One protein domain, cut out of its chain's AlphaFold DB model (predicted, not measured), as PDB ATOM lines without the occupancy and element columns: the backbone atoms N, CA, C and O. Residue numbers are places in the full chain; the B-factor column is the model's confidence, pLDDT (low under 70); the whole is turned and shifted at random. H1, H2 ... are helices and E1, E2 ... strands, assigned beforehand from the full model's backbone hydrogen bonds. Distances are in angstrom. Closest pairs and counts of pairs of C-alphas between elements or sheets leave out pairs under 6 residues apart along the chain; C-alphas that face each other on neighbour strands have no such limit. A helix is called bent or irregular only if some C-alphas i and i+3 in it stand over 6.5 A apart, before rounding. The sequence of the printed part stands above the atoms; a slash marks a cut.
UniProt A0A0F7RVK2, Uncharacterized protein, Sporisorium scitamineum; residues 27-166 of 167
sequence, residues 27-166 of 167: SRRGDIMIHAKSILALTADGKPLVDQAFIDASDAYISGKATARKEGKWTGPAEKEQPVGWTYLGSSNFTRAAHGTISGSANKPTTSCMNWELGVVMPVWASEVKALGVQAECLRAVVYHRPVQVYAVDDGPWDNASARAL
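What this domain is: This is residues 27 to 166 of the 167 residues of an uncharacterized protein of Sporisorium scitamineum (UniProt A0A0F7RVK2). A small wall of three strands, E1, E2 and E5, has two helices, H1 and H4, side by side beyond one of its ends and the short H5 over one face; well off the other face, away from H5 and apart from the wall, lies a separate strand hairpin, E3 and E4, whose tip, residues 104 to 109, sticks out. A tail, residues 149 to 166 with H6 in it, also sticks out, and the long unnamed stretch of residues 63 to 84 swings round the helix end of the model. The printed part has 140 residues, with six named helices and five named strands in the order E1 H1 H2 E2 H3 E3 E4 E5 H4 H5 H6; the class is mixed, helices and strands, with under half of the residues in named elements. The larger sheet runs E1, E2, E5, antiparallel throughout, and the smaller one E3, E4, also antiparallel. The whole is loose, with a radius of gyration of the C-alphas of 18.4 A and spans of 51 by 48 by 27 A.

Where its parts are: E1 is residues 37 to 42, 16.9 A long, and begins at C-alpha 37, (-36.538, 38.099, -7.176). H1 follows, residues 46 to 55, 14.4 A long, and then H2, residues 59 to 62. E2 is residues 85 to 90, 16.9 A. H3, residues 96 to 99, comes before E3, residues 101 to 105, 12.8 A, and E4, residues 108 to 112, 13.3 A; E4 begins at C-alpha 108, (-6.441, 33.259, -12.091). E5 is residues 119 to 123, 13.4 A. H4 is residues 126 to 135, 12.5 A, and is irregular: C-alphas 131 and 134 are 9.5 A apart. H5 is residues 137 to 140, and H6, residues 160 to 164, ends at C-alpha 164, (-50.552, 34.108, -26.436).

How they stand to each other: In the larger sheet, E2 is the inner strand and E1 and E5 are edge strands. E1 and E2 are antiparallel at 173 degrees, with N 39 and O 88 at 3.0 A and N 88 and O 39 at 2.8 A, within hydrogen-bond range. E2 and E5 are antiparallel at 163 degrees, with N 87 and O 122 at 2.8 A. H5 is on this sheet at a height over the sheet of 8.1 A, over E2 but only just, with 3 of its 4 C-alphas falling on E2; the closest C-alphas of the two are those of Thr 87 and Cys 138, 5.8 A apart. H1 only grazes the sheet, with its residues 46 to 50. H4 is not on it. H1 and H4 touch, closest at the C-alphas of Ala 53 and Gly 133, 4.9 A, with a shallow tilt of 28 degrees, the same way. H4 and H5 are close but not clearly touching, the C-alphas of Val 134 and Arg 140 being closest at 6.9 A. H1 and H2 meet only through their link. E3 and E4 form a hairpin, antiparallel at 158 degrees, with N 103 and O 110 at 2.9 A. H3 and E4 are near each other, with 5 pairs of C-alphas within 10 A. H6 touches no helix and is not on the larger sheet. Every O i to N i+4 pair is within hydrogen-bond range in H1 and H6, and 4 of 6 are in H4; H2, H3 and H5 are too short for such a pair.

The domain as a whole: The two C-alphas farthest apart are those of Glu 79 and Ala 165, 57.7 A. The printed part has no cut. The links H2 to E2, 22 residues, and H5 to H6, 19 residues, are long. Without the stretches that stand free, the body spans 47 by 41 by 23 A. The mean pLDDT of the printed part is 88.4; residues 58 to 69 and 162 to 166 are under 70.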
ATOM      1  N   SER A  27     -47.773  32.938  -3.901       88.31
ATOM      2  CA  SER A  27     -47.566  34.272  -3.342       88.31
ATOM      3  C   SER A  27     -48.267  34.423  -1.999       88.31
ATOM      4  O   SER A  27     -49.448  34.132  -1.856       88.31
ATOM      5  N   ARG A  28     -47.566  35.015  -1.029       85.81
ATOM      6  CA  ARG A  28     -48.132  35.384   0.283       85.81
ATOM      7  C   ARG A  28     -49.177  36.496   0.217       85.81
ATOM      8  O   ARG A  28     -49.781  36.840   1.229       85.81
ATOM      9  N   ARG A  29     -49.338  37.115  -0.953       82.50
ATOM     10  CA  ARG A  29     -50.342  38.150  -1.244       82.50
ATOM     11  C   ARG A  29     -51.526  37.603  -2.040       82.50
ATOM     12  O   ARG A  29     -52.362  38.382  -2.487       82.50
ATOM     13  N   GLY A  30     -51.547  36.294  -2.238       82.25
ATOM     14  CA  GLY A  30     -52.627  35.560  -2.845       82.25
ATOM     15  C   GLY A  30     -52.448  35.189  -4.297       82.25
ATOM     16  O   GLY A  30     -51.317  34.966  -4.716       82.25
ATOM     17  N   ASP A  31     -53.544  35.116  -5.052       84.75
ATOM     18  CA  ASP A  31     -53.587  34.628  -6.439       84.75
ATOM     19  C   ASP A  31     -53.003  35.660  -7.417       84.75
ATOM     20  O   ASP A  31     -53.638  36.155  -8.350       84.75
ATOM     21  N   ILE A  32     -51.750  36.031  -7.165       86.12
ATOM     22  CA  ILE A  32     -50.961  36.973  -7.937       86.12
ATOM     23  C   ILE A  32     -49.609  36.351  -8.264       86.12
ATOM     24  O   ILE A  32     -48.977  35.687  -7.442       86.12
ATOM     25  N   MET A  33     -49.127  36.625  -9.470       87.50
ATOM     26  CA  MET A  33     -47.804  36.178  -9.885       87.50
ATOM     27  C   MET A  33     -46.700  37.023  -9.232       87.50
ATOM     28  O   MET A  33     -46.860  38.224  -9.001       87.50
ATOM     29  N   ILE A  34     -45.550  36.401  -8.961       91.50
ATOM     30  CA  ILE A  34     -44.439  37.011  -8.220       91.50
ATOM     31  C   ILE A  34     -43.370  37.534  -9.183       91.50
ATOM     32  O   ILE A  34     -42.559  36.768  -9.688       91.50
ATOM     33  N   HIS A  35     -43.321  38.847  -9.416       93.38
ATOM     34  CA  HIS A  35     -42.250  39.446 -10.228       93.38
ATOM     35  C   HIS A  35     -40.996  39.831  -9.414       93.38
ATOM     36  O   HIS A  35     -39.977  40.213  -9.994       93.38
ATOM     37  N   ALA A  36     -41.050  39.746  -8.081       93.69
ATOM     38  CA  ALA A  36     -39.899  39.982  -7.209       93.69
ATOM     39  C   ALA A  36     -38.907  38.810  -7.272       93.69
ATOM     40  O   ALA A  36     -39.319  37.654  -7.358       93.69
ATOM     41  N   LYS A  37     -37.603  39.106  -7.204       95.81
ATOM     42  CA  LYS A  37     -36.538  38.099  -7.176       95.81
ATOM     43  C   LYS A  37     -35.877  38.143  -5.811       95.81
ATOM     44  O   LYS A  37     -35.284  39.151  -5.429       95.81
ATOM     45  N   SER A  38     -36.009  37.048  -5.078       95.44
ATOM     46  CA  SER A  38     -35.474  36.920  -3.730       95.44
ATOM     47  C   SER A  38     -34.771  35.585  -3.556       95.44
ATOM     48  O   SER A  38     -35.276  34.567  -4.032       95.44
ATOM     49  N   ILE A  39     -33.664  35.574  -2.819       96.12
ATOM     50  CA  ILE A  39     -32.969  34.349  -2.408       96.12
ATOM     51  C   ILE A  39     -32.951  34.327  -0.888       96.12
ATOM     52  O   ILE A  39     -32.572  35.316  -0.272       96.12
ATOM     53  N   LEU A  40     -33.347  33.205  -0.297       96.62
ATOM     54  CA  LEU A  40     -33.247  32.966   1.138       96.62
ATOM     55  C   LEU A  40     -32.263  31.821   1.357       96.62
ATOM     56  O   LEU A  40     -32.508  30.705   0.897       96.62
ATOM     57  N   ALA A  41     -31.174  32.095   2.064       97.38
ATOM     58  CA  ALA A  41     -30.191  31.096   2.454       97.38
ATOM     59  C   ALA A  41     -30.129  31.021   3.978       97.38
ATOM     60  O   ALA A  41     -30.002  32.042   4.649       97.38
ATOM     61  N   LEU A  42     -30.226  29.812   4.523       97.69
ATOM     62  CA  LEU A  42     -30.303  29.570   5.961       97.69
ATOM     63  C   LEU A  42     -29.254  28.546   6.376       97.69
ATOM     64  O   LEU A  42     -28.950  27.620   5.620       97.69
ATOM     65  N   THR A  43     -28.736  28.693   7.591       98.19
ATOM     66  CA  THR A  43     -27.972  27.628   8.243       98.19
ATOM     67  C   THR A  43     -28.902  26.473   8.627       98.19
ATOM     68  O   THR A  43     -30.130  26.615   8.631       98.19
ATOM     69  N   ALA A  44     -28.321  25.321   8.977       96.94
ATOM     70  CA  ALA A  44     -29.088  24.179   9.475       96.94
ATOM     71  C   ALA A  44     -29.950  24.557  10.694       96.94
ATOM     72  O   ALA A  44     -31.118  24.180  10.751       96.94
ATOM     73  N   ASP A  45     -29.413  25.382  11.595       94.25
ATOM     74  CA  ASP A  45     -30.108  25.842  12.804       94.25
ATOM     75  C   ASP A  45     -31.147  26.937  12.516       94.25
ATOM     76  O   ASP A  45     -32.177  27.026  13.185       94.25
ATOM     77  N   GLY A  46     -30.905  27.777  11.503       96.62
ATOM     78  CA  GLY A  46     -31.830  28.837  11.098       96.62
ATOM     79  C   GLY A  46     -33.081  28.314  10.400       96.62
ATOM     80  O   GLY A  46     -34.156  28.901  10.535       96.62
ATOM     81  N   LYS A  47     -32.965  27.198   9.668       96.19
ATOM     82  CA  LYS A  47     -34.058  26.653   8.853       96.19
ATOM     83  C   LYS A  47     -35.324  26.333   9.666       96.19
ATOM     84  O   LYS A  47     -36.372  26.851   9.278       96.19
ATOM     85  N   PRO A  48     -35.281  25.556  10.769       95.94
ATOM     86  CA  PRO A  48     -36.480  25.262  11.555       95.94
ATOM     87  C   PRO A  48     -37.146  26.522  12.113       95.94
ATOM     88  O   PRO A  48     -38.364  26.647  12.050       95.94
ATOM     89  N   LEU A  49     -36.352  27.480  12.604       95.75
ATOM     90  CA  LEU A  49     -36.856  28.736  13.163       95.75
ATOM     91  C   LEU A  49     -37.624  29.555  12.121       95.75
ATOM     92  O   LEU A  49     -38.722  30.040  12.390       95.75
ATOM     93  N   VAL A  50     -37.035  29.723  10.938       95.25
ATOM     94  CA  VAL A  50     -37.637  30.523   9.871       95.25
ATOM     95  C   VAL A  50     -38.852  29.816   9.292       95.25
ATOM     96  O   VAL A  50     -39.895  30.448   9.161       95.25
ATOM     97  N   ASP A  51     -38.764  28.519   8.989       93.38
ATOM     98  CA  ASP A  51     -39.910  27.776   8.458       93.38
ATOM     99  C   ASP A  51     -41.087  27.791   9.449       93.38
ATOM    100  O   ASP A  51     -42.213  28.041   9.024       93.38
ATOM    101  N   GLN A  52     -40.838  27.652  10.759       92.00
ATOM    102  CA  GLN A  52     -41.887  27.789  11.776       92.00
ATOM    103  C   GLN A  52     -42.529  29.182  11.754       92.00
ATOM    104  O   GLN A  52     -43.749  29.292  11.786       92.00
ATOM    105  N   ALA A  53     -41.737  30.251  11.614       92.25
ATOM    106  CA  ALA A  53     -42.271  31.610  11.524       92.25
ATOM    107  C   ALA A  53     -43.181  31.825  10.299       92.25
ATOM    108  O   ALA A  53     -44.123  32.618  10.372       92.25
ATOM    109  N   PHE A  54     -42.918  31.140   9.178       90.44
ATOM    110  CA  PHE A  54     -43.811  31.150   8.014       90.44
ATOM    111  C   PHE A  54     -45.061  30.298   8.230       90.44
ATOM    112  O   PHE A  54     -46.142  30.743   7.846       90.44
ATOM    113  N   ILE A  55     -44.930  29.125   8.855       88.06
ATOM    114  CA  ILE A  55     -46.059  28.245   9.191       88.06
ATOM    115  C   ILE A  55     -47.041  28.991  10.096       88.06
ATOM    116  O   ILE A  55     -48.201  29.138   9.719       88.06
ATOM    117  N   ASP A  56     -46.553  29.582  11.192       86.50
ATOM    118  CA  ASP A  56     -47.347  30.372  12.147       86.50
ATOM    119  C   ASP A  56     -48.098  31.545  11.478       86.50
ATOM    120  O   ASP A  56     -49.125  32.013  11.969       86.50
ATOM    121  N   ALA A  57     -47.581  32.052  10.355       81.56
ATOM    122  CA  ALA A  57     -48.175  33.160   9.611       81.56
ATOM    123  C   ALA A  57     -49.104  32.726   8.465       81.56
ATOM    124  O   ALA A  57     -49.853  33.556   7.945       81.56
ATOM    125  N   SER A  58     -49.034  31.467   8.023       69.50
ATOM    126  CA  SER A  58     -49.701  30.981   6.807       69.50
ATOM    127  C   SER A  58     -51.229  30.860   6.920       69.50
ATOM    128  O   SER A  58     -51.911  30.777   5.897       69.50
ATOM    129  N   ASP A  59     -51.784  30.987   8.126       56.88
ATOM    130  CA  ASP A  59     -53.213  30.792   8.381       56.88
ATOM    131  C   ASP A  59     -54.128  31.907   7.832       56.88
ATOM    132  O   ASP A  59     -55.300  31.652   7.571       56.88
ATOM    133  N   ALA A  60     -53.652  33.118   7.530       52.22
ATOM    134  CA  ALA A  60     -54.568  34.177   7.071       52.22
ATOM    135  C   ALA A  60     -55.064  34.016   5.623       52.22
ATOM    136  O   ALA A  60     -56.248  34.219   5.361       52.22
ATOM    137  N   TYR A  61     -54.179  33.652   4.688       48.53
ATOM    138  CA  TYR A  61     -54.529  33.538   3.265       48.53
ATOM    139  C   TYR A  61     -55.035  32.138   2.888       48.53
ATOM    140  O   TYR A  61     -55.944  32.017   2.076       48.53
ATOM    141  N   ILE A  62     -54.492  31.086   3.514       51.88
ATOM    142  CA  ILE A  62     -54.852  29.689   3.222       51.88
ATOM    143  C   ILE A  62     -56.049  29.221   4.073       51.88
ATOM    144  O   ILE A  62     -56.872  28.454   3.583       51.88
ATOM    145  N   SER A  63     -56.192  29.694   5.323       54.62
ATOM    146  CA  SER A  63     -57.279  29.263   6.231       54.62
ATOM    147  C   SER A  63     -58.424  30.278   6.395       54.62
ATOM    148  O   SER A  63     -59.431  29.979   7.037       54.62
ATOM    149  N   GLY A  64     -58.285  31.489   5.835       52.50
ATOM    150  CA  GLY A  64     -59.275  32.566   5.962       52.50
ATOM    151  C   GLY A  64     -59.377  33.182   7.367       52.50
ATOM    152  O   GLY A  64     -60.294  33.961   7.628       52.50
ATOM    153  N   LYS A  65     -58.455  32.856   8.285       51.28
ATOM    154  CA  LYS A  65     -58.410  33.398   9.652       51.28
ATOM    155  C   LYS A  65     -57.182  34.274   9.843       51.28
ATOM    156  O   LYS A  65     -56.060  33.783   9.870       51.28
ATOM    157  N   ALA A  66     -57.396  35.577  10.013       53.31
ATOM    158  CA  ALA A  66     -56.318  36.516  10.296       53.31
ATOM    159  C   ALA A  66     -55.596  36.132  11.599       53.31
ATOM    160  O   ALA A  66     -56.158  36.256  12.686       53.31
ATOM    161  N   THR A  67     -54.346  35.677  11.501       55.12
ATOM    162  CA  THR A  67     -53.471  35.576  12.668       55.12
ATOM    163  C   THR A  67     -52.983  36.971  13.043       55.12
ATOM    164  O   THR A  67     -52.614  37.779  12.186       55.12
ATOM    165  N   ALA A  68     -53.028  37.285  14.339       59.09
ATOM    166  CA  ALA A  68     -52.574  38.572  14.844       59.09
ATOM    167  C   ALA A  68     -51.084  38.764  14.523       59.09
ATOM    168  O   ALA A  68     -50.258  37.873  14.736       59.09
ATOM    169  N   ARG A  69     -50.733  39.943  14.006       66.00
ATOM    170  CA  ARG A  69     -49.344  40.316  13.737       66.00
ATOM    171  C   ARG A  69     -48.562  40.283  15.056       66.00
ATOM    172  O   ARG A  69     -49.001  40.876  16.036       66.00
ATOM    173  N   LYS A  70     -47.394  39.629  15.091       70.25
ATOM    174  CA  LYS A  70     -46.470  39.767  16.228       70.25
ATOM    175  C   LYS A  70     -45.952  41.207  16.269       70.25
ATOM    176  O   LYS A  70     -45.117  41.584  15.453       70.25
ATOM    177  N   GLU A  71     -46.444  41.996  17.219       70.81
ATOM    178  CA  GLU A  71     -46.001  43.373  17.495       70.81
ATOM    179  C   GLU A  71     -44.820  43.407  18.479       70.81
ATOM    180  O   GLU A  71     -44.762  44.215  19.404       70.81
ATOM    181  N   GLY A  72     -43.868  42.486  18.313       81.38
ATOM    182  CA  GLY A  72     -42.635  42.523  19.089       81.38
ATOM    183  C   GLY A  72     -41.825  43.785  18.781       81.38
ATOM    184  O   GLY A  72     -41.942  44.384  17.713       81.38
ATOM    185  N   LYS A  73     -40.952  44.177  19.710       89.50
ATOM    186  CA  LYS A  73     -39.907  45.172  19.459       89.50
ATOM    187  C   LYS A  73     -38.567  44.452  19.387       89.50
ATOM    188  O   LYS A  73     -38.214  43.722  20.308       89.50
ATOM    189  N   TRP A  74     -37.820  44.682  18.315       94.69
ATOM    190  CA  TRP A  74     -36.436  44.236  18.176       94.69
ATOM    191  C   TRP A  74     -35.527  45.464  18.117       94.69
ATOM    192  O   TRP A  74     -35.833  46.428  17.420       94.69
ATOM    193  N   THR A  75     -34.447  45.467  18.895       95.44
ATOM    194  CA  THR A  75     -33.548  46.627  19.057       95.44
ATOM    195  C   THR A  75     -32.171  46.405  18.437       95.44
ATOM    196  O   THR A  75     -31.240  47.143  18.743       95.44
ATOM    197  N   GLY A  76     -32.037  45.391  17.583       95.25
ATOM    198  CA  GLY A  76     -30.763  44.942  17.033       95.25
ATOM    199  C   GLY A  76     -30.338  43.574  17.576       95.25
ATOM    200  O   GLY A  76     -30.929  43.077  18.542       95.25
ATOM    201  N   PRO A  77     -29.336  42.944  16.939       96.00
ATOM    202  CA  PRO A  77     -28.819  41.653  17.371       96.00
ATOM    203  C   PRO A  77     -28.102  41.785  18.717       96.00
ATOM    204  O   PRO A  77     -27.582  42.850  19.060       96.00
ATOM    205  N   ALA A  78     -28.041  40.692  19.480       92.50
ATOM    206  CA  ALA A  78     -27.185  40.668  20.665       92.50
ATOM    207  C   ALA A  78     -25.704  40.770  20.255       92.50
ATOM    208  O   ALA A  78     -25.325  40.315  19.180       92.50
ATOM    209  N   GLU A  79     -24.850  41.306  21.131       93.94
ATOM    210  CA  GLU A  79     -23.435  41.611  20.834       93.94
ATOM    211  C   GLU A  79     -22.642  40.432  20.231       93.94
ATOM    212  O   GLU A  79     -21.743  40.629  19.420       93.94
ATOM    213  N   LYS A  80     -22.988  39.195  20.607       96.31
ATOM    214  CA  LYS A  80     -22.330  37.961  20.137       96.31
ATOM    215  C   LYS A  80     -23.210  37.106  19.227       96.31
ATOM    216  O   LYS A  80     -22.839  35.979  18.905       96.31
ATOM    217  N   GLU A  81     -24.391  37.594  18.864       97.00
ATOM    218  CA  GLU A  81     -25.263  36.879  17.943       97.00
ATOM    219  C   GLU A  81     -24.620  36.836  16.556       97.00
ATOM    220  O   GLU A  81     -24.037  37.815  16.093       97.00
ATOM    221  N   GLN A  82     -24.730  35.689  15.892       97.69
ATOM    222  CA  GLN A  82     -24.338  35.521  14.497       97.69
ATOM    223  C   GLN A  82     -25.596  35.339  13.642       97.69
ATOM    224  O   GLN A  82     -26.564  34.735  14.121       97.69
ATOM    225  N   PRO A  83     -25.611  35.824  12.387       98.00
ATOM    226  CA  PRO A  83     -26.734  35.584  11.497       98.00
ATOM    227  C   PRO A  83     -26.950  34.085  11.288       98.00
ATOM    228  O   PRO A  83     -26.007  33.334  11.040       98.00
ATOM    229  N   VAL A  84     -28.207  33.649  11.311       98.06
ATOM    230  CA  VAL A  84     -28.608  32.269  10.986       98.06
ATOM    231  C   VAL A  84     -28.949  32.096   9.501       98.06
ATOM    232  O   VAL A  84     -29.545  31.104   9.084       98.06
ATOM    233  N   GLY A  85     -28.576  33.081   8.686       98.19
ATOM    234  CA  GLY A  85     -28.818  33.114   7.256       98.19
ATOM    235  C   GLY A  85     -28.762  34.528   6.696       98.19
ATOM    236  O   GLY A  85     -28.344  35.474   7.367       98.19
ATOM    237  N   TRP A  86     -29.218  34.672   5.459       98.38
ATOM    238  CA  TRP A  86     -29.374  35.950   4.782       98.38
ATOM    239  C   TRP A  86     -30.487  35.876   3.740       98.38
ATOM    240  O   TRP A  86     -30.797  34.813   3.193       98.38
ATOM    241  N   THR A  87     -31.069  37.034   3.451       98.06
ATOM    242  CA  THR A  87     -32.033  37.211   2.371       98.06
ATOM    243  C   THR A  87     -31.511  38.238   1.384       98.06
ATOM    244  O   THR A  87     -31.129  39.340   1.767       98.06
ATOM    245  N   TYR A  88     -31.503  37.879   0.108       97.88
ATOM    246  CA  TYR A  88     -31.291  38.792  -1.004       97.88
ATOM    247  C   TYR A  88     -32.640  39.217  -1.583       97.88
ATOM    248  O   TYR A  88     -33.525  38.376  -1.760       97.88
ATOM    249  N   LEU A  89     -32.762  40.493  -1.937       97.38
ATOM    250  CA  LEU A  89     -33.841  41.041  -2.756       97.38
ATOM    251  C   LEU A  89     -33.233  41.932  -3.835       97.38
ATOM    252  O   LEU A  89     -32.497  42.864  -3.515       97.38
ATOM    253  N   GLY A  90     -33.563  41.692  -5.099       97.06
ATOM    254  CA  GLY A  90     -33.049  42.518  -6.187       97.06
ATOM    255  C   GLY A  90     -33.670  42.215  -7.541       97.06
ATOM    256  O   GLY A  90     -34.768  41.658  -7.634       97.06
ATOM    257  N   SER A  91     -32.978  42.630  -8.598       96.88
ATOM    258  CA  SER A  91     -33.445  42.506  -9.981       96.88
ATOM    259  C   SER A  91     -33.022  41.205 -10.675       96.88
ATOM    260  O   SER A  91     -33.686  40.795 -11.631       96.88
ATOM    261  N   SER A  92     -31.995  40.514 -10.165       95.56
ATOM    262  CA  SER A  92     -31.382  39.357 -10.823       95.56
ATOM    263  C   SER A  92     -32.352  38.182 -10.972       95.56
ATOM    264  O   SER A  92     -32.711  37.516 -10.001       95.56
ATOM    265  N   ASN A  93     -32.746  37.884 -12.213       93.50
ATOM    266  CA  ASN A  93     -33.375  36.605 -12.548       93.50
ATOM    267  C   ASN A  93     -32.368  35.458 -12.404       93.50
ATOM    268  O   ASN A  93     -31.169  35.664 -12.590       93.50
ATOM    269  N   PHE A  94     -32.856  34.229 -12.204       91.00
ATOM    270  CA  PHE A  94     -32.008  33.036 -12.112       91.00
ATOM    271  C   PHE A  94     -31.407  32.639 -13.473       91.00
ATOM    272  O   PHE A  94     -31.839  31.704 -14.144       91.00
ATOM    273  N   THR A  95     -30.418  33.411 -13.917       90.38
ATOM    274  CA  THR A  95     -29.762  33.290 -15.218       90.38
ATOM    275  C   THR A  95     -28.269  33.569 -15.090       90.38
ATOM    276  O   THR A  95     -27.837  34.376 -14.265       90.38
ATOM    277  N   ARG A  96     -27.468  32.962 -15.972       91.25
ATOM    278  CA  ARG A  96     -26.032  33.276 -16.081       91.25
ATOM    279  C   ARG A  96     -25.780  34.734 -16.468       91.25
ATOM    280  O   ARG A  96     -24.770  35.291 -16.075       91.25
ATOM    281  N   ALA A  97     -26.689  35.357 -17.218       92.50
ATOM    282  CA  ALA A  97     -26.552  36.756 -17.610       92.50
ATOM    283  C   ALA A  97     -26.583  37.710 -16.405       92.50
ATOM    284  O   ALA A  97     -25.856  38.698 -16.419       92.50
ATOM    285  N   ALA A  98     -27.385  37.388 -15.382       94.94
ATOM    286  CA  ALA A  98     -27.564  38.193 -14.173       94.94
ATOM    287  C   ALA A  98     -26.596  37.836 -13.030       94.94
ATOM    288  O   ALA A  98     -26.196  38.714 -12.274       94.94
ATOM    289  N   HIS A  99     -26.232  36.556 -12.881       93.75
ATOM    290  CA  HIS A  99     -25.342  36.086 -11.804       93.75
ATOM    291  C   HIS A  99     -23.890  35.868 -12.244       93.75
ATOM    292  O   HIS A  99     -23.000  35.700 -11.412       93.75
ATOM    293  N   GLY A 100     -23.656  35.859 -13.550       93.94
ATOM    294  CA  GLY A 100     -22.367  35.618 -14.164       93.94
ATOM    295  C   GLY A 100     -21.938  34.152 -14.242       93.94
ATOM    296  O   GLY A 100     -22.657  33.223 -13.863       93.94
ATOM    297  N   THR A 101     -20.738  33.947 -14.781       93.69
ATOM    298  CA  THR A 101     -20.049  32.652 -14.842       93.69
ATOM    299  C   THR A 101     -18.617  32.782 -14.354       93.69
ATOM    300  O   THR A 101     -17.933  33.731 -14.731       93.69
ATOM    301  N   ILE A 102     -18.161  31.804 -13.567       93.19
ATOM    302  CA  ILE A 102     -16.757  31.685 -13.163       93.19
ATOM    303  C   ILE A 102     -16.019  30.848 -14.210       93.19
ATOM    304  O   ILE A 102     -16.473  29.768 -14.590       93.19
ATOM    305  N   SER A 103     -14.886  31.354 -14.678       93.06
ATOM    306  CA  SER A 103     -14.014  30.727 -15.670       93.06
ATOM    307  C   SER A 103     -12.542  31.016 -15.343       93.06
ATOM    308  O   SER A 103     -12.219  31.441 -14.231       93.06
ATOM    309  N   GLY A 104     -11.633  30.756 -16.284       93.00
ATOM    310  CA  GLY A 104     -10.195  30.921 -16.073       93.00
ATOM    311  C   GLY A 104      -9.566  29.699 -15.405       93.00
ATOM    312  O   GLY A 104     -10.012  28.570 -15.606       93.00
ATOM    313  N   SER A 105      -8.501  29.915 -14.634       94.06
ATOM    314  CA  SER A 105      -7.817  28.856 -13.880       94.06
ATOM    315  C   SER A 105      -7.966  29.075 -12.377       94.06
ATOM    316  O   SER A 105      -8.259  30.183 -11.939       94.06
ATOM    317  N   ALA A 106      -7.713  28.043 -11.566       92.44
ATOM    318  CA  ALA A 106      -7.777  28.160 -10.103       92.44
ATOM    319  C   ALA A 106      -6.897  29.302  -9.551       92.44
ATOM    320  O   ALA A 106      -7.284  29.984  -8.609       92.44
ATOM    321  N   ASN A 107      -5.746  29.555 -10.188       95.38
ATOM    322  CA  ASN A 107      -4.806  30.603  -9.779       95.38
ATOM    323  C   ASN A 107      -5.138  31.981 -10.381       95.38
ATOM    324  O   ASN A 107      -4.561  32.984  -9.966       95.38
ATOM    325  N   LYS A 108      -6.006  32.035 -11.399       94.56
ATOM    326  CA  LYS A 108      -6.441  33.259 -12.091       94.56
ATOM    327  C   LYS A 108      -7.917  33.127 -12.488       94.56
ATOM    328  O   LYS A 108      -8.211  32.970 -13.680       94.56
ATOM    329  N   PRO A 109      -8.838  33.124 -11.512       95.31
ATOM    330  CA  PRO A 109     -10.253  33.009 -11.807       95.31
ATOM    331  C   PRO A 109     -10.754  34.297 -12.458       95.31
ATOM    332  O   PRO A 109     -10.361  35.403 -12.082       95.31
ATOM    333  N   THR A 110     -11.649  34.154 -13.424       95.25
ATOM    334  CA  THR A 110     -12.350  35.267 -14.067       95.25
ATOM    335  C   THR A 110     -13.844  35.135 -13.837       95.25
ATOM    336  O   THR A 110     -14.378  34.027 -13.827       95.25
ATOM    337  N   THR A 111     -14.528  36.264 -13.669       93.69
ATOM    338  CA  THR A 111     -15.991  36.324 -13.621       93.69
ATOM    339  C   THR A 111     -16.495  37.232 -14.732       93.69
ATOM    340  O   THR A 111     -15.908  38.283 -14.993       93.69
ATOM    341  N   SER A 112     -17.557  36.818 -15.412       92.44
ATOM    342  CA  SER A 112     -18.227  37.616 -16.439       92.44
ATOM    343  C   SER A 112     -19.719  37.686 -16.145       92.44
ATOM    344  O   SER A 112     -20.338  36.659 -15.890       92.44
ATOM    345  N   CYS A 113     -20.289  38.889 -16.194       92.19
ATOM    346  CA  CYS A 113     -21.720  39.159 -16.063       92.19
ATOM    347  C   CYS A 113     -22.150  40.053 -17.233       92.19
ATOM    348  O   CYS A 113     -21.371  40.905 -17.661       92.19
ATOM    349  N   MET A 114     -23.347  39.834 -17.781       93.38
ATOM    350  CA  MET A 114     -23.826  40.573 -18.960       93.38
ATOM    351  C   MET A 114     -24.845  41.653 -18.604       93.38
ATOM    352  O   MET A 114     -24.956  42.645 -19.320       93.38
ATOM    353  N   ASN A 115     -25.578  41.470 -17.505       95.31
ATOM    354  CA  ASN A 115     -26.610  42.399 -17.077       95.31
ATOM    355  C   ASN A 115     -26.112  43.320 -15.964       95.31
ATOM    356  O   ASN A 115     -25.313  42.935 -15.111       95.31
ATOM    357  N   TRP A 116     -26.685  44.521 -15.932       96.19
ATOM    358  CA  TRP A 116     -26.615  45.405 -14.778       96.19
ATOM    359  C   TRP A 116     -27.742  45.039 -13.825       96.19
ATOM    360  O   TRP A 116     -28.915  45.194 -14.155       96.19
ATOM    361  N   GLU A 117     -27.380  44.539 -12.652       96.69
ATOM    362  CA  GLU A 117     -28.331  44.121 -11.632       96.69
ATOM    363  C   GLU A 117     -27.999  44.811 -10.310       96.69
ATOM    364  O   GLU A 117     -26.836  45.097 -10.018       96.69
ATOM    365  N   LEU A 118     -29.019  45.057  -9.490       97.19
ATOM    366  CA  LEU A 118     -28.858  45.619  -8.152       97.19
ATOM    367  C   LEU A 118     -29.747  44.867  -7.165       97.19
ATOM    368  O   LEU A 118     -30.859  44.446  -7.488       97.19
ATOM    369  N   GLY A 119     -29.257  44.711  -5.941       97.06
ATOM    370  CA  GLY A 119     -30.039  44.160  -4.850       97.06
ATOM    371  C   GLY A 119     -29.431  44.474  -3.497       97.06
ATOM    372  O   GLY A 119     -28.312  44.974  -3.393       97.06
ATOM    373  N   VAL A 120     -30.196  44.164  -2.461       97.62
ATOM    374  CA  VAL A 120     -29.804  44.297  -1.060       97.62
ATOM    375  C   VAL A 120     -29.703  42.914  -0.436       97.62
ATOM    376  O   VAL A 120     -30.495  42.024  -0.751       97.62
ATOM    377  N   VAL A 121     -28.727  42.736   0.451       98.00
ATOM    378  CA  VAL A 121     -28.577  41.530   1.268       98.00
ATOM    379  C   VAL A 121     -28.810  41.913   2.718       98.00
ATOM    380  O   VAL A 121     -28.175  42.829   3.234       98.00
ATOM    381  N   MET A 122     -29.729  41.208   3.366       97.94
ATOM    382  CA  MET A 122     -30.100  41.422   4.756       97.94
ATOM    383  C   MET A 122     -29.749  40.171   5.564       97.94
ATOM    384  O   MET A 122     -30.207  39.082   5.202       97.94
ATOM    385  N   PRO A 123     -28.953  40.283   6.638       98.00
ATOM    386  CA  PRO A 123     -28.714  39.160   7.538       98.00
ATOM    387  C   PRO A 123     -30.024  38.722   8.202       98.00
ATOM    388  O   PRO A 123     -30.865  39.552   8.540       98.00
ATOM    389  N   VAL A 124     -30.191  37.414   8.396       98.25
ATOM    390  CA  VAL A 124     -31.313  36.849   9.155       98.25
ATOM    391  C   VAL A 124     -30.851  36.633  10.588       98.25
ATOM    392  O   VAL A 124     -30.025  35.758  10.851       98.25
ATOM    393  N   TRP A 125     -31.389  37.417  11.518       98.06
ATOM    394  CA  TRP A 125     -31.084  37.303  12.944       98.06
ATOM    395  C   TRP A 125     -32.116  36.433  13.648       98.06
ATOM    396  O   TRP A 125     -33.323  36.633  13.502       98.06
ATOM    397  N   ALA A 126     -31.658  35.470  14.446       97.44
ATOM    398  CA  ALA A 126     -32.564  34.589  15.168       97.44
ATOM    399  C   ALA A 126     -33.391  35.366  16.201       97.44
ATOM    400  O   ALA A 126     -34.570  35.067  16.394       97.44
ATOM    401  N   SER A 127     -32.795  36.365  16.853       96.94
ATOM    402  CA  SER A 127     -33.482  37.254  17.791       96.94
ATOM    403  C   SER A 127     -34.597  38.057  17.118       96.94
ATOM    404  O   SER A 127     -35.691  38.156  17.676       96.94
ATOM    405  N   GLU A 128     -34.364  38.555  15.903       97.12
ATOM    406  CA  GLU A 128     -35.361  39.293  15.123       97.12
ATOM    407  C   GLU A 128     -36.534  38.387  14.739       97.12
ATOM    408  O   GLU A 128     -37.689  38.720  15.005       97.12
ATOM    409  N   VAL A 129     -36.253  37.198  14.191       95.88
ATOM    410  CA  VAL A 129     -37.293  36.231  13.798       95.88
ATOM    411  C   VAL A 129     -38.094  35.751  15.010       95.88
ATOM    412  O   VAL A 129     -39.311  35.608  14.928       95.88
ATOM    413  N   LYS A 130     -37.465  35.548  16.172       95.12
ATOM    414  CA  LYS A 130     -38.187  35.187  17.405       95.12
ATOM    415  C   LYS A 130     -39.130  36.303  17.863       95.12
ATOM    416  O   LYS A 130     -40.269  36.014  18.238       95.12
ATOM    417  N   ALA A 131     -38.669  37.554  17.809       94.75
ATOM    418  CA  ALA A 131     -39.435  38.718  18.245       94.75
ATOM    419  C   ALA A 131     -40.584  39.071  17.285       94.75
ATOM    420  O   ALA A 131     -41.691  39.369  17.730       94.75
ATOM    421  N   LEU A 132     -40.333  39.023  15.974       93.56
ATOM    422  CA  LEU A 132     -41.224  39.560  14.939       93.56
ATOM    423  C   LEU A 132     -41.875  38.476  14.064       93.56
ATOM    424  O   LEU A 132     -42.778  38.761  13.275       93.56
ATOM    425  N   GLY A 133     -41.443  37.221  14.177       92.75
ATOM    426  CA  GLY A 133     -41.859  36.147  13.277       92.75
ATOM    427  C   GLY A 133     -41.510  36.477  11.825       92.75
ATOM    428  O   GLY A 133     -40.450  37.023  11.522       92.75
ATOM    429  N   VAL A 134     -42.447  36.208  10.915       91.25
ATOM    430  CA  VAL A 134     -42.305  36.510   9.481       91.25
ATOM    431  C   VAL A 134     -42.242  38.015   9.158       91.25
ATOM    432  O   VAL A 134     -42.047  38.393   8.003       91.25
ATOM    433  N   GLN A 135     -42.476  38.882  10.150       90.69
ATOM    434  CA  GLN A 135     -42.400  40.338  10.000       90.69
ATOM    435  C   GLN A 135     -40.984  40.885  10.202       90.69
ATOM    436  O   GLN A 135     -40.792  42.077   9.979       90.69
ATOM    437  N   ALA A 136     -40.018  40.042  10.591       94.50
ATOM    438  CA  ALA A 136     -38.598  40.382  10.554       94.50
ATOM    439  C   ALA A 136     -38.243  40.973   9.182       94.50
ATOM    440  O   ALA A 136     -38.656  40.424   8.153       94.50
ATOM    441  N   GLU A 137     -37.508  42.084   9.146       93.38
ATOM    442  CA  GLU A 137     -37.313  42.871   7.921       93.38
ATOM    443  C   GLU A 137     -36.649  42.022   6.831       93.38
ATOM    444  O   GLU A 137     -37.093  42.002   5.680       93.38
ATOM    445  N   CYS A 138     -35.681  41.194   7.232       94.81
ATOM    446  CA  CYS A 138     -35.021  40.233   6.359       94.81
ATOM    447  C   CYS A 138     -35.992  39.236   5.692       94.81
ATOM    448  O   CYS A 138     -35.776  38.861   4.543       94.81
ATOM    449  N   LEU A 139     -37.085  38.839   6.354       94.94
ATOM    450  CA  LEU A 139     -38.063  37.874   5.836       94.94
ATOM    451  C   LEU A 139     -39.187  38.521   5.016       94.94
ATOM    452  O   LEU A 139     -39.906  37.818   4.304       94.94
ATOM    453  N   ARG A 140     -39.336  39.851   5.044       91.38
ATOM    454  CA  ARG A 140     -40.338  40.560   4.223       91.38
ATOM    455  C   ARG A 140     -40.033  40.495   2.729       91.38
ATOM    456  O   ARG A 140     -40.956  40.550   1.920       91.38
ATOM    457  N   ALA A 141     -38.763  40.323   2.367       91.88
ATOM    458  CA  ALA A 141     -38.328  40.070   0.994       91.88
ATOM    459  C   ALA A 141     -38.764  38.694   0.458       91.88
ATOM    460  O   ALA A 141     -38.789  38.481  -0.754       91.88
ATOM    461  N   VAL A 142     -39.137  37.762   1.339       93.56
ATOM    462  CA  VAL A 142     -39.611  36.424   0.976       93.56
ATOM    463  C   VAL A 142     -41.123  36.481   0.775       93.56
ATOM    464  O   VAL A 142     -41.931  36.388   1.708       93.56
ATOM    465  N   VAL A 143     -41.501  36.679  -0.482       90.75
ATOM    466  CA  VAL A 143     -42.890  36.917  -0.908       90.75
ATOM    467  C   VAL A 143     -43.646  35.644  -1.300       90.75
ATOM    468  O   VAL A 143     -44.819  35.721  -1.659       90.75
ATOM    469  N   TYR A 144     -42.997  34.483  -1.212       90.44
ATOM    470  CA  TYR A 144     -43.591  33.170  -1.454       90.44
ATOM    471  C   TYR A 144     -43.838  32.416  -0.139       90.44
ATOM    472  O   TYR A 144     -43.193  32.693   0.877       90.44
ATOM    473  N   HIS A 145     -44.791  31.486  -0.139       87.50
ATOM    474  CA  HIS A 145     -45.089  30.642   1.019       87.50
ATOM    475  C   HIS A 145     -43.951  29.664   1.328       87.50
ATOM    476  O   HIS A 145     -43.274  29.159   0.430       87.50
ATOM    477  N   ARG A 146     -43.749  29.393   2.621       88.88
ATOM    478  CA  ARG A 146     -42.792  28.396   3.105       88.88
ATOM    479  C   ARG A 146     -43.449  27.462   4.128       88.88
ATOM    480  O   ARG A 146     -44.268  27.951   4.904       88.88
ATOM    481  N   PRO A 147     -43.045  26.178   4.190       87.44
ATOM    482  CA  PRO A 147     -42.114  25.489   3.285       87.44
ATOM    483  C   PRO A 147     -42.575  25.504   1.820       87.44
ATOM    484  O   PRO A 147     -43.764  25.615   1.543       87.44
ATOM    485  N   VAL A 148     -41.627  25.476   0.880       88.44
ATOM    486  CA  VAL A 148     -41.956  25.518  -0.554       88.44
ATOM    487  C   VAL A 148     -42.648  24.220  -0.971       88.44
ATOM    488  O   VAL A 148     -42.203  23.134  -0.602       88.44
ATOM    489  N   GLN A 149     -43.725  24.323  -1.748       88.06
ATOM    490  CA  GLN A 149     -44.460  23.162  -2.246       88.06
ATOM    491  C   GLN A 149     -43.820  22.653  -3.538       88.06
ATOM    492  O   GLN A 149     -43.634  23.421  -4.478       88.06
ATOM    493  N   VAL A 150     -43.464  21.372  -3.593       91.19
ATOM    494  CA  VAL A 150     -42.916  20.748  -4.810       91.19
ATOM    495  C   VAL A 150     -43.985  20.750  -5.909       91.19
ATOM    496  O   VAL A 150     -45.170  20.627  -5.607       91.19
ATOM    497  N   TYR A 151     -43.569  20.899  -7.168       92.50
ATOM    498  CA  TYR A 151     -44.452  20.699  -8.323       92.50
ATOM    499  C   TYR A 151     -45.110  19.310  -8.296       92.50
ATOM    500  O   TYR A 151     -44.465  18.314  -7.952       92.50
ATOM    501  N   ALA A 152     -46.386  19.248  -8.671       90.06
ATOM    502  CA  ALA A 152     -47.080  18.006  -8.972       90.06
ATOM    503  C   ALA A 152     -46.483  17.324 -10.218       90.06
ATOM    504  O   ALA A 152     -45.650  17.884 -10.932       90.06
ATOM    505  N   VAL A 153     -46.891  16.080 -10.477       87.31
ATOM    506  CA  VAL A 153     -46.370  15.289 -11.608       87.31
ATOM    507  C   VAL A 153     -46.699  15.914 -12.970       87.31
ATOM    508  O   VAL A 153     -45.940  15.749 -13.923       87.31
ATOM    509  N   ASP A 154     -47.813  16.632 -13.040       89.44
ATOM    510  CA  ASP A 154     -48.381  17.304 -14.205       89.44
ATOM    511  C   ASP A 154     -48.105  18.817 -14.234       89.44
ATOM    512  O   ASP A 154     -48.465  19.488 -15.202       89.44
ATOM    513  N   ASP A 155     -47.427  19.355 -13.215       89.50
ATOM    514  CA  ASP A 155     -47.048  20.764 -13.180       89.50
ATOM    515  C   ASP A 155     -45.921  21.065 -14.180       89.50
ATOM    516  O   ASP A 155     -44.904  20.370 -14.267       89.50
ATOM    517  N   GLY A 156     -46.066  22.195 -14.873       88.62
ATOM    518  CA  GLY A 156     -45.046  22.778 -15.736       88.62
ATOM    519  C   GLY A 156     -44.807  24.252 -15.400       88.62
ATOM    520  O   GLY A 156     -45.695  24.930 -14.873       88.62
ATOM    521  N   PRO A 157     -43.611  24.793 -15.691       88.88
ATOM    522  CA  PRO A 157     -43.368  26.214 -15.528       88.88
ATOM    523  C   PRO A 157     -44.238  27.007 -16.503       88.88
ATOM    524  O   PRO A 157     -44.502  26.579 -17.626       88.88
ATOM    525  N   TRP A 158     -44.626  28.207 -16.086       86.25
ATOM    526  CA  TRP A 158     -45.377  29.114 -16.945       86.25
ATOM    527  C   TRP A 158     -44.631  29.437 -18.249       86.25
ATOM    528  O   TRP A 158     -43.440  29.764 -18.232       86.25
ATOM    529  N   ASP A 159     -45.363  29.444 -19.362       83.50
ATOM    530  CA  ASP A 159     -44.854  29.814 -20.676       83.50
ATOM    531  C   ASP A 159     -45.740  30.850 -21.380       83.50
ATOM    532  O   ASP A 159     -46.955  30.704 -21.524       83.50
ATOM    533  N   ASN A 160     -45.089  31.899 -21.878       80.25
ATOM    534  CA  ASN A 160     -45.731  32.984 -22.603       80.25
ATOM    535  C   ASN A 160     -46.309  32.550 -23.951       80.25
ATOM    536  O   ASN A 160     -47.270  33.177 -24.402       80.25
ATOM    537  N   ALA A 161     -45.762  31.517 -24.603       75.94
ATOM    538  CA  ALA A 161     -46.346  31.024 -25.851       75.94
ATOM    539  C   ALA A 161     -47.750  30.447 -25.608       75.94
ATOM    540  O   ALA A 161     -48.678  30.768 -26.350       75.94
ATOM    541  N   SER A 162     -47.930  29.714 -24.504       68.81
ATOM    542  CA  SER A 162     -49.234  29.185 -24.079       68.81
ATOM    543  C   SER A 162     -50.250  30.296 -23.781       68.81
ATOM    544  O   SER A 162     -51.422  30.180 -24.125       68.81
ATOM    545  N   ALA A 163     -49.805  31.418 -23.205       67.12
ATOM    546  CA  ALA A 163     -50.673  32.562 -22.915       67.12
ATOM    547  C   ALA A 163     -51.133  33.313 -24.169       67.12
ATOM    548  O   ALA A 163     -52.258  33.801 -24.225       67.12
ATOM    549  N   ARG A 164     -50.251  33.431 -25.169       63.50
ATOM    550  CA  ARG A 164     -50.552  34.108 -26.436       63.50
ATOM    551  C   ARG A 164     -51.587  33.360 -27.274       63.50
ATOM    552  O   ARG A 164     -52.241  34.000 -28.076       63.50
ATOM    553  N   ALA A 165     -51.740  32.050 -27.082       61.56
ATOM    554  CA  ALA A 165     -52.775  31.256 -27.747       61.56
ATOM    555  C   ALA A 165     -54.192  31.492 -27.180       61.56
ATOM    556  O   ALA A 165     -55.167  31.050 -27.781       61.56
ATOM    557  N   LEU A 166     -54.303  32.157 -26.023       60.91
ATOM    558  CA  LEU A 166     -55.565  32.480 -25.349       60.91
ATOM    559  C   LEU A 166     -55.999  33.946 -25.546       60.91
ATOM    560  O   LEU A 166     -57.012  34.356 -24.978       60.91
TER     561      LEU A 166